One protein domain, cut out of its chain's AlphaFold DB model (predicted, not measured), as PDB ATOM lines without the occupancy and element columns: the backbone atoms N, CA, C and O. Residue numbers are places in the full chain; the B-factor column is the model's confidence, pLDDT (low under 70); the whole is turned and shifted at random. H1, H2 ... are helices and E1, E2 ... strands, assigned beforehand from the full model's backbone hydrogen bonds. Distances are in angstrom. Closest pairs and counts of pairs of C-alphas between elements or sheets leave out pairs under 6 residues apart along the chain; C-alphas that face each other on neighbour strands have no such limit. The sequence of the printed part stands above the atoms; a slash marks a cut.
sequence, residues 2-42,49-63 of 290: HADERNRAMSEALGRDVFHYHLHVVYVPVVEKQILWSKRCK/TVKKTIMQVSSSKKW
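What this domain is: This is residues 2 to 42 and 49 to 63 of the 290 residues of the protein "Plasmid recombination enzyme" of Clostridium sp. CAG:169 (UniProt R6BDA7). A two-stranded antiparallel ribbon, E2 and E3, makes one part of an elongated, loosely built shape, and a loop-rich part with the short helix H1 and the short strand E1 makes the other. In that second part, E1 has a short stretch of chain paired with it before and after: residues 5 to 6 with residues 19 to 20, and residues 24 to 25 with residues 20 to 21. The printed part has 56 residues, with one named helix and three named strands in the order H1, E1, E2, E3; the class is mixed, helices and strands, with under half of the residues in named elements. The whole is loose, with a radius of gyration of the C-alphas of 13.8 A, and the C-alphas span 46 by 24 by 20 A.

Where its parts are: The printed part begins at His 2, and the first named element is H1, residues 8 to 14, from C-alpha 8 at (16.015, -16.755, -33.976) over 10.1 A to C-alpha 14. E1 follows at residues 19 to 21. E2 is residues 30 to 36, 18.3 A from first to last C-alpha, and begins with C-alpha 30 at (6.979, -22.654, -44.952). E3, the longest strand, is residues 50 to 57, 18.6 A long, and ends with C-alpha 57 at (3.170, -24.643, -43.946).

How they stand to each other: E2 and E3 are antiparallel neighbours, with 154 degrees between their N-to-C directions. The C-alphas of residues 30 and 57 face each other at 4.4 A, and those of residues 36 and 50 at 4.4 A. N 33 and O 54 are within hydrogen-bond range at 2.8 A, as are N 56 and O 31 at 2.9 A. E1 pairs with no named strand; its short pairings with residues 5 to 6 and 24 to 25 are both antiparallel. E1 and E2 are only just apart, their closest C-alphas 8.2 A from each other. H1 and E1 are also only just apart, at 8.4 A. H1 is apart from E2 and E3, and E1 is apart from E3. Every O i to N i+4 pair of H1 is within hydrogen-bond range.

The domain as a whole: The two C-alphas farthest apart are those of Ala 13 and Lys 42, 46.4 A. Residues 43 to 48 are not printed, and C-alphas 42 and 49 are 13.2 A apart across this cut, which falls in the link from E2 to E3. Of the links that are printed whole, H1 to E1 is tight and E1 to E2 is short. The mean pLDDT of the printed part is 70.3; residues 2 to 5, 18, 20 to 30 and 56 to 63 are under 70.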
ATOM      1  N   HIS A   2      -0.844 -21.887 -39.537       52.09
ATOM      2  CA  HIS A   2      -0.083 -20.640 -39.547       52.09
ATOM      3  C   HIS A   2       1.194 -20.873 -38.742       52.09
ATOM      4  O   HIS A   2       1.104 -21.424 -37.653       52.09
ATOM      5  N   ALA A   3       2.360 -20.564 -39.300       57.22
ATOM      6  CA  ALA A   3       3.631 -20.664 -38.589       57.22
ATOM      7  C   ALA A   3       4.019 -19.245 -38.170       57.22
ATOM      8  O   ALA A   3       4.695 -18.540 -38.916       57.22
ATOM      9  N   ASP A   4       3.467 -18.793 -37.045       56.78
ATOM     10  CA  ASP A   4       3.434 -17.366 -36.710       56.78
ATOM     11  C   ASP A   4       4.710 -16.868 -36.002       56.78
ATOM     12  O   ASP A   4       4.932 -15.661 -35.936       56.78
ATOM     13  N   GLU A   5       5.597 -17.758 -35.535       67.06
ATOM     14  CA  GLU A   5       6.762 -17.381 -34.718       67.06
ATOM     15  C   GLU A   5       8.078 -17.962 -35.254       67.06
ATOM     16  O   GLU A   5       8.255 -19.179 -35.330       67.06
ATOM     17  N   ARG A   6       9.046 -17.099 -35.593       73.12
ATOM     18  CA  ARG A   6      10.404 -17.499 -36.005       73.12
ATOM     19  C   ARG A   6      11.312 -17.690 -34.786       73.12
ATOM     20  O   ARG A   6      11.479 -16.771 -33.987       73.12
ATOM     21  N   ASN A   7      11.969 -18.842 -34.682       72.94
ATOM     22  CA  ASN A   7      12.982 -19.117 -33.664       72.94
ATOM     23  C   ASN A   7      14.343 -18.558 -34.100       72.94
ATOM     24  O   ASN A   7      15.043 -19.196 -34.886       72.94
ATOM     25  N   ARG A   8      14.731 -17.379 -33.603       75.88
ATOM     26  CA  ARG A   8      16.015 -16.755 -33.976       75.88
ATOM     27  C   ARG A   8      17.223 -17.598 -33.558       75.88
ATOM     28  O   ARG A   8      18.037 -17.919 -34.413       75.88
ATOM     29  N   ALA A   9      17.264 -18.045 -32.302       75.81
ATOM     30  CA  ALA A   9      18.389 -18.806 -31.754       75.81
ATOM     31  C   ALA A   9      18.661 -20.104 -32.534       75.81
ATOM     32  O   ALA A   9      19.790 -20.376 -32.934       75.81
ATOM     33  N   MET A  10      17.615 -20.886 -32.818       70.56
ATOM     34  CA  MET A  10      17.769 -22.121 -33.596       70.56
ATOM     35  C   MET A  10      18.031 -21.858 -35.079       70.56
ATOM     36  O   MET A  10      18.718 -22.651 -35.719       70.56
ATOM     37  N   SER A  11      17.507 -20.756 -35.631       76.75
ATOM     38  CA  SER A  11      17.785 -20.395 -37.025       76.75
ATOM     39  C   SER A  11      19.257 -20.043 -37.233       76.75
ATOM     40  O   SER A  11      19.846 -20.443 -38.234       76.75
ATOM     41  N   GLU A  12      19.850 -19.326 -36.278       81.69
ATOM     42  CA  GLU A  12      21.270 -18.971 -36.281       81.69
ATOM     43  C   GLU A  12      22.157 -20.206 -36.097       81.69
ATOM     44  O   GLU A  12      23.100 -20.395 -36.860       81.69
ATOM     45  N   ALA A  13      21.810 -21.099 -35.163       79.06
ATOM     46  CA  ALA A  13      22.574 -22.323 -34.909       79.06
ATOM     47  C   ALA A  13      22.614 -23.287 -36.111       79.06
ATOM     48  O   ALA A  13      23.589 -24.016 -36.289       79.06
ATOM     49  N   LEU A  14      21.557 -23.315 -36.930       74.81
ATOM     50  CA  LEU A  14      21.405 -24.280 -38.029       74.81
ATOM     51  C   LEU A  14      21.570 -23.675 -39.425       74.81
ATOM     52  O   LEU A  14      21.501 -24.405 -40.415       74.81
ATOM     53  N   GLY A  15      21.743 -22.354 -39.524       76.75
ATOM     54  CA  GLY A  15      21.853 -21.639 -40.799       76.75
ATOM     55  C   GLY A  15      20.614 -21.768 -41.695       76.75
ATOM     56  O   GLY A  15      20.717 -21.648 -42.915       76.75
ATOM     57  N   ARG A  16      19.446 -22.073 -41.118       73.12
ATOM     58  CA  ARG A  16      18.169 -22.256 -41.831       73.12
ATOM     59  C   ARG A  16      17.040 -21.659 -41.011       73.12
ATOM     60  O   ARG A  16      17.034 -21.811 -39.799       73.12
ATOM     61  N   ASP A  17      16.063 -21.036 -41.661       71.81
ATOM     62  CA  ASP A  17      14.935 -20.444 -40.942       71.81
ATOM     63  C   ASP A  17      14.072 -21.513 -40.254       71.81
ATOM     64  O   ASP A  17      13.525 -22.416 -40.894       71.81
ATOM     65  N   VAL A  18      13.945 -21.386 -38.932       69.81
ATOM     66  CA  VAL A  18      13.156 -22.268 -38.066       69.81
ATOM     67  C   VAL A  18      11.934 -21.518 -37.559       69.81
ATOM     68  O   VAL A  18      12.047 -20.429 -36.994       69.81
ATOM     69  N   PHE A  19      10.763 -22.127 -37.714       70.94
ATOM     70  CA  PHE A  19       9.489 -21.580 -37.253       70.94
ATOM     71  C   PHE A  19       8.837 -22.523 -36.238       70.94
ATOM     72  O   PHE A  19       8.972 -23.742 -36.333       70.94
ATOM     73  N   HIS A  20       8.121 -21.964 -35.268       62.84
ATOM     74  CA  HIS A  20       7.345 -22.720 -34.291       62.84
ATOM     75  C   HIS A  20       5.884 -22.841 -34.710       62.84
ATOM     76  O   HIS A  20       5.297 -21.934 -35.306       62.84
ATOM     77  N   TYR A  21       5.283 -23.969 -34.334       59.56
ATOM     78  CA  TYR A  21       3.849 -24.192 -34.443       59.56
ATOM     79  C   TYR A  21       3.315 -24.758 -33.125       59.56
ATOM     80  O   TYR A  21       3.735 -25.839 -32.723       59.56
ATOM     81  N   HIS A  22       2.399 -24.031 -32.469       51.62
ATOM     82  CA  HIS A  22       1.699 -24.433 -31.234       51.62
ATOM     83  C   HIS A  22       2.577 -25.216 -30.232       51.62
ATOM     84  O   HIS A  22       2.247 -26.345 -29.887       51.62
ATOM     85  N   LEU A  23       3.693 -24.625 -29.787       48.66
ATOM     86  CA  LEU A  23       4.675 -25.190 -28.835       48.66
ATOM     87  C   LEU A  23       5.624 -26.295 -29.340       48.66
ATOM     88  O   LEU A  23       6.559 -26.639 -28.621       48.66
ATOM     89  N   HIS A  24       5.483 -26.812 -30.559       55.91
ATOM     90  CA  HIS A  24       6.462 -27.748 -31.117       55.91
ATOM     91  C   HIS A  24       7.433 -27.018 -32.056       55.91
ATOM     92  O   HIS A  24       7.019 -26.305 -32.979       55.91
ATOM     93  N   VAL A  25       8.743 -27.197 -31.834       52.56
ATOM     94  CA  VAL A  25       9.779 -26.831 -32.812       52.56
ATOM     95  C   VAL A  25       9.610 -27.784 -33.988       52.56
ATOM     96  O   VAL A  25      10.045 -28.932 -33.929       52.56
ATOM     97  N   VAL A  26       8.929 -27.349 -35.045       57.66
ATOM     98  CA  VAL A  26       8.776 -28.173 -36.241       57.66
ATOM     99  C   VAL A  26       9.507 -27.483 -37.380       57.66
ATOM    100  O   VAL A  26       9.114 -26.412 -37.830       57.66
ATOM    101  N   TYR A  27      10.560 -28.133 -37.876       58.44
ATOM    102  CA  TYR A  27      11.211 -27.800 -39.141       58.44
ATOM    103  C   TYR A  27      10.237 -28.060 -40.287       58.44
ATOM    104  O   TYR A  27      10.304 -29.084 -40.966       58.44
ATOM    105  N   VAL A  28       9.268 -27.170 -40.475       61.56
ATOM    106  CA  VAL A  28       8.330 -27.280 -41.583       61.56
ATOM    107  C   VAL A  28       8.752 -26.311 -42.669       61.56
ATOM    108  O   VAL A  28       8.896 -25.122 -42.389       61.56
ATOM    109  N   PRO A  29       8.907 -26.762 -43.921       61.44
ATOM    110  CA  PRO A  29       9.075 -25.843 -45.031       61.44
ATOM    111  C   PRO A  29       7.827 -24.961 -45.152       61.44
ATOM    112  O   PRO A  29       6.736 -25.418 -45.520       61.44
ATOM    113  N   VAL A  30       7.998 -23.690 -44.814       66.88
ATOM    114  CA  VAL A  30       6.979 -22.654 -44.952       66.88
ATOM    115  C   VAL A  30       7.090 -21.990 -46.321       66.88
ATOM    116  O   VAL A  30       8.165 -21.905 -46.910       66.88
ATOM    117  N   VAL A  31       5.952 -21.559 -46.847       70.00
ATOM    118  CA  VAL A  31       5.842 -20.763 -48.069       70.00
ATOM    119  C   VAL A  31       5.026 -19.519 -47.765       70.00
ATOM    120  O   VAL A  31       4.087 -19.559 -46.964       70.00
ATOM    121  N   GLU A  32       5.370 -18.410 -48.408       78.56
ATOM    122  CA  GLU A  32       4.541 -17.213 -48.358       78.56
ATOM    123  C   GLU A  32       3.255 -17.452 -49.145       78.56
ATOM    124  O   GLU A  32       3.270 -17.879 -50.300       78.56
ATOM    125  N   LYS A  33       2.116 -17.199 -48.501       80.62
ATOM    126  CA  LYS A  33       0.803 -17.323 -49.119       80.62
ATOM    127  C   LYS A  33       0.015 -16.042 -48.930       80.62
ATOM    128  O   LYS A  33      -0.234 -15.603 -47.808       80.62
ATOM    129  N   GLN A  34      -0.452 -15.496 -50.042       85.50
ATOM    130  CA  GLN A  34      -1.379 -14.375 -50.059       85.50
ATOM    131  C   GLN A  34      -2.806 -14.888 -49.825       85.50
ATOM    132  O   GLN A  34      -3.322 -15.722 -50.572       85.50
ATOM    133  N   ILE A  35      -3.448 -14.419 -48.758       81.88
ATOM    134  CA  ILE A  35      -4.879 -14.606 -48.520       81.88
ATOM    135  C   ILE A  35      -5.599 -13.462 -49.217       81.88
ATOM    136  O   ILE A  35      -5.371 -12.304 -48.878       81.88
ATOM    137  N   LEU A  36      -6.482 -13.790 -50.157       88.56
ATOM    138  CA  LEU A  36      -7.332 -12.817 -50.834       88.56
ATOM    139  C   LEU A  36      -8.637 -12.596 -50.060       88.56
ATOM    140  O   LEU A  36      -9.096 -13.474 -49.320       88.56
ATOM    141  N   TRP A  37      -9.265 -11.437 -50.241       85.19
ATOM    142  CA  TRP A  37     -10.616 -11.199 -49.734       85.19
ATOM    143  C   TRP A  37     -11.622 -12.149 -50.384       85.19
ATOM    144  O   TRP A  37     -11.626 -12.355 -51.601       85.19
ATOM    145  N   SER A  38     -12.483 -12.744 -49.556       83.31
ATOM    146  CA  SER A  38     -13.469 -13.719 -50.013       83.31
ATOM    147  C   SER A  38     -14.574 -13.053 -50.834       83.31
ATOM    148  O   SER A  38     -14.883 -11.878 -50.656       83.31
ATOM    149  N   LYS A  39     -15.262 -13.854 -51.656       83.75
ATOM    150  CA  LYS A  39     -16.461 -13.432 -52.404       83.75
ATOM    151  C   LYS A  39     -17.642 -13.001 -51.514       83.75
ATOM    152  O   LYS A  39     -18.667 -12.594 -52.034       83.75
ATOM    153  N   ARG A  40     -17.522 -13.144 -50.187       81.25
ATOM    154  CA  ARG A  40     -18.525 -12.737 -49.185       81.25
ATOM    155  C   ARG A  40     -18.127 -11.454 -48.439       81.25
ATOM    156  O   ARG A  40     -18.712 -11.156 -47.401       81.25
ATOM    157  N   CYS A  41     -17.086 -10.748 -48.888       81.06
ATOM    158  CA  CYS A  41     -16.718  -9.451 -48.324       81.06
ATOM    159  C   CYS A  41     -17.841  -8.430 -48.581       81.06
ATOM    160  O   CYS A  41     -18.462  -8.474 -49.637       81.06
ATOM    161  N   LYS A  42     -18.113  -7.542 -47.614       81.50
ATOM    162  CA  LYS A  42     -19.156  -6.506 -47.735       81.50
ATOM    163  C   LYS A  42     -18.777  -5.411 -48.739       81.50
ATOM    164  O   LYS A  42     -19.657  -4.883 -49.406       81.50
ATOM    165  N   THR A  49      -8.640  -8.820 -53.931       87.06
ATOM    166  CA  THR A  49      -7.389  -8.150 -53.521       87.06
ATOM    167  C   THR A  49      -6.721  -8.883 -52.352       87.06
ATOM    168  O   THR A  49      -7.358  -9.674 -51.644       87.06
ATOM    169  N   VAL A  50      -5.419  -8.652 -52.146       86.88
ATOM    170  CA  VAL A  50      -4.647  -9.296 -51.072       86.88
ATOM    171  C   VAL A  50      -5.072  -8.732 -49.719       86.88
ATOM    172  O   VAL A  50      -4.847  -7.569 -49.408       86.88
ATOM    173  N   LYS A  51      -5.671  -9.585 -48.889       83.69
ATOM    174  CA  LYS A  51      -6.083  -9.269 -47.520       83.69
ATOM    175  C   LYS A  51      -4.915  -9.341 -46.541       83.69
ATOM    176  O   LYS A  51      -4.773  -8.477 -45.685       83.69
ATOM    177  N   LYS A  52      -4.127 -10.415 -46.609       83.38
ATOM    178  CA  LYS A  52      -2.964 -10.629 -45.737       83.38
ATOM    179  C   LYS A  52      -2.010 -11.624 -46.381       83.38
ATOM    180  O   LYS A  52      -2.448 -12.687 -46.817       83.38
ATOM    181  N   THR A  53      -0.719 -11.327 -46.370       82.31
ATOM    182  CA  THR A  53       0.316 -12.322 -46.661       82.31
ATOM    183  C   THR A  53       0.695 -13.017 -45.361       82.31
ATOM    184  O   THR A  53       0.977 -12.362 -44.358       82.31
ATOM    185  N   ILE A  54       0.633 -14.344 -45.349       74.00
ATOM    186  CA  ILE A  54       0.989 -15.171 -44.195       74.00
ATOM    187  C   ILE A  54       2.070 -16.173 -44.582       74.00
ATOM    188  O   ILE A  54       2.121 -16.629 -45.725       74.00
ATOM    189  N   MET A  55       2.878 -16.589 -43.610       72.38
ATOM    190  CA  MET A  55       3.702 -17.782 -43.759       72.38
ATOM    191  C   MET A  55       2.844 -19.012 -43.465       72.38
ATOM    192  O   MET A  55       2.312 -19.184 -42.364       72.38
ATOM    193  N   GLN A  56       2.652 -19.856 -44.476       68.12
ATOM    194  CA  GLN A  56       1.887 -21.088 -44.347       68.12
ATOM    195  C   GLN A  56       2.809 -22.288 -44.525       68.12
ATOM    196  O   GLN A  56       3.625 -22.340 -45.439       68.12
ATOM    197  N   VAL A  57       2.608 -23.312 -43.701       65.69
ATOM    198  CA  VAL A  57       3.170 -24.643 -43.946       65.69
ATOM    199  C   VAL A  57       2.793 -25.114 -45.357       65.69
ATOM    200  O   VAL A  57       1.599 -25.203 -45.688       65.69
ATOM    201  N   SER A  58       3.803 -25.426 -46.174       60.84
ATOM    202  CA  SER A  58       3.602 -25.957 -47.523       60.84
ATOM    203  C   SER A  58       2.901 -27.307 -47.459       60.84
ATOM    204  O   SER A  58       3.354 -28.217 -46.769       60.84
ATOM    205  N   SER A  59       1.792 -27.463 -48.187       54.78
ATOM    206  CA  SER A  59       1.089 -28.744 -48.282       54.78
ATOM    207  C   SER A  59       1.785 -29.760 -49.180       54.78
ATOM    208  O   SER A  59       1.642 -30.948 -48.922       54.78
ATOM    209  N   SER A  60       2.536 -29.314 -50.192       50.09
ATOM    210  CA  SER A  60       3.262 -30.191 -51.124       50.09
ATOM    211  C   SER A  60       4.531 -30.791 -50.518       50.09
ATOM    212  O   SER A  60       5.021 -31.800 -51.005       50.09
ATOM    213  N   LYS A  61       5.037 -30.195 -49.432       54.06
ATOM    214  CA  LYS A  61       6.163 -30.710 -48.642       54.06
ATOM    215  C   LYS A  61       5.721 -31.303 -47.295       54.06
ATOM    216  O   LYS A  61       6.543 -31.486 -46.402       54.06
ATOM    217  N   LYS A  62       4.421 -31.578 -47.121       57.53
ATOM    218  CA  LYS A  62       3.944 -32.388 -45.992       57.53
ATOM    219  C   LYS A  62       4.441 -33.817 -46.180       57.53
ATOM    220  O   LYS A  62       4.447 -34.321 -47.298       57.53
ATOM    221  N   TRP A  63       4.824 -34.459 -45.081       59.12
ATOM    222  CA  TRP A  63       5.169 -35.878 -45.056       59.12
ATOM    223  C   TRP A  63       4.095 -36.703 -45.767       59.12
ATOM    224  O   TRP A  63       2.903 -36.512 -45.502       59.12
TER     225      TRP A  63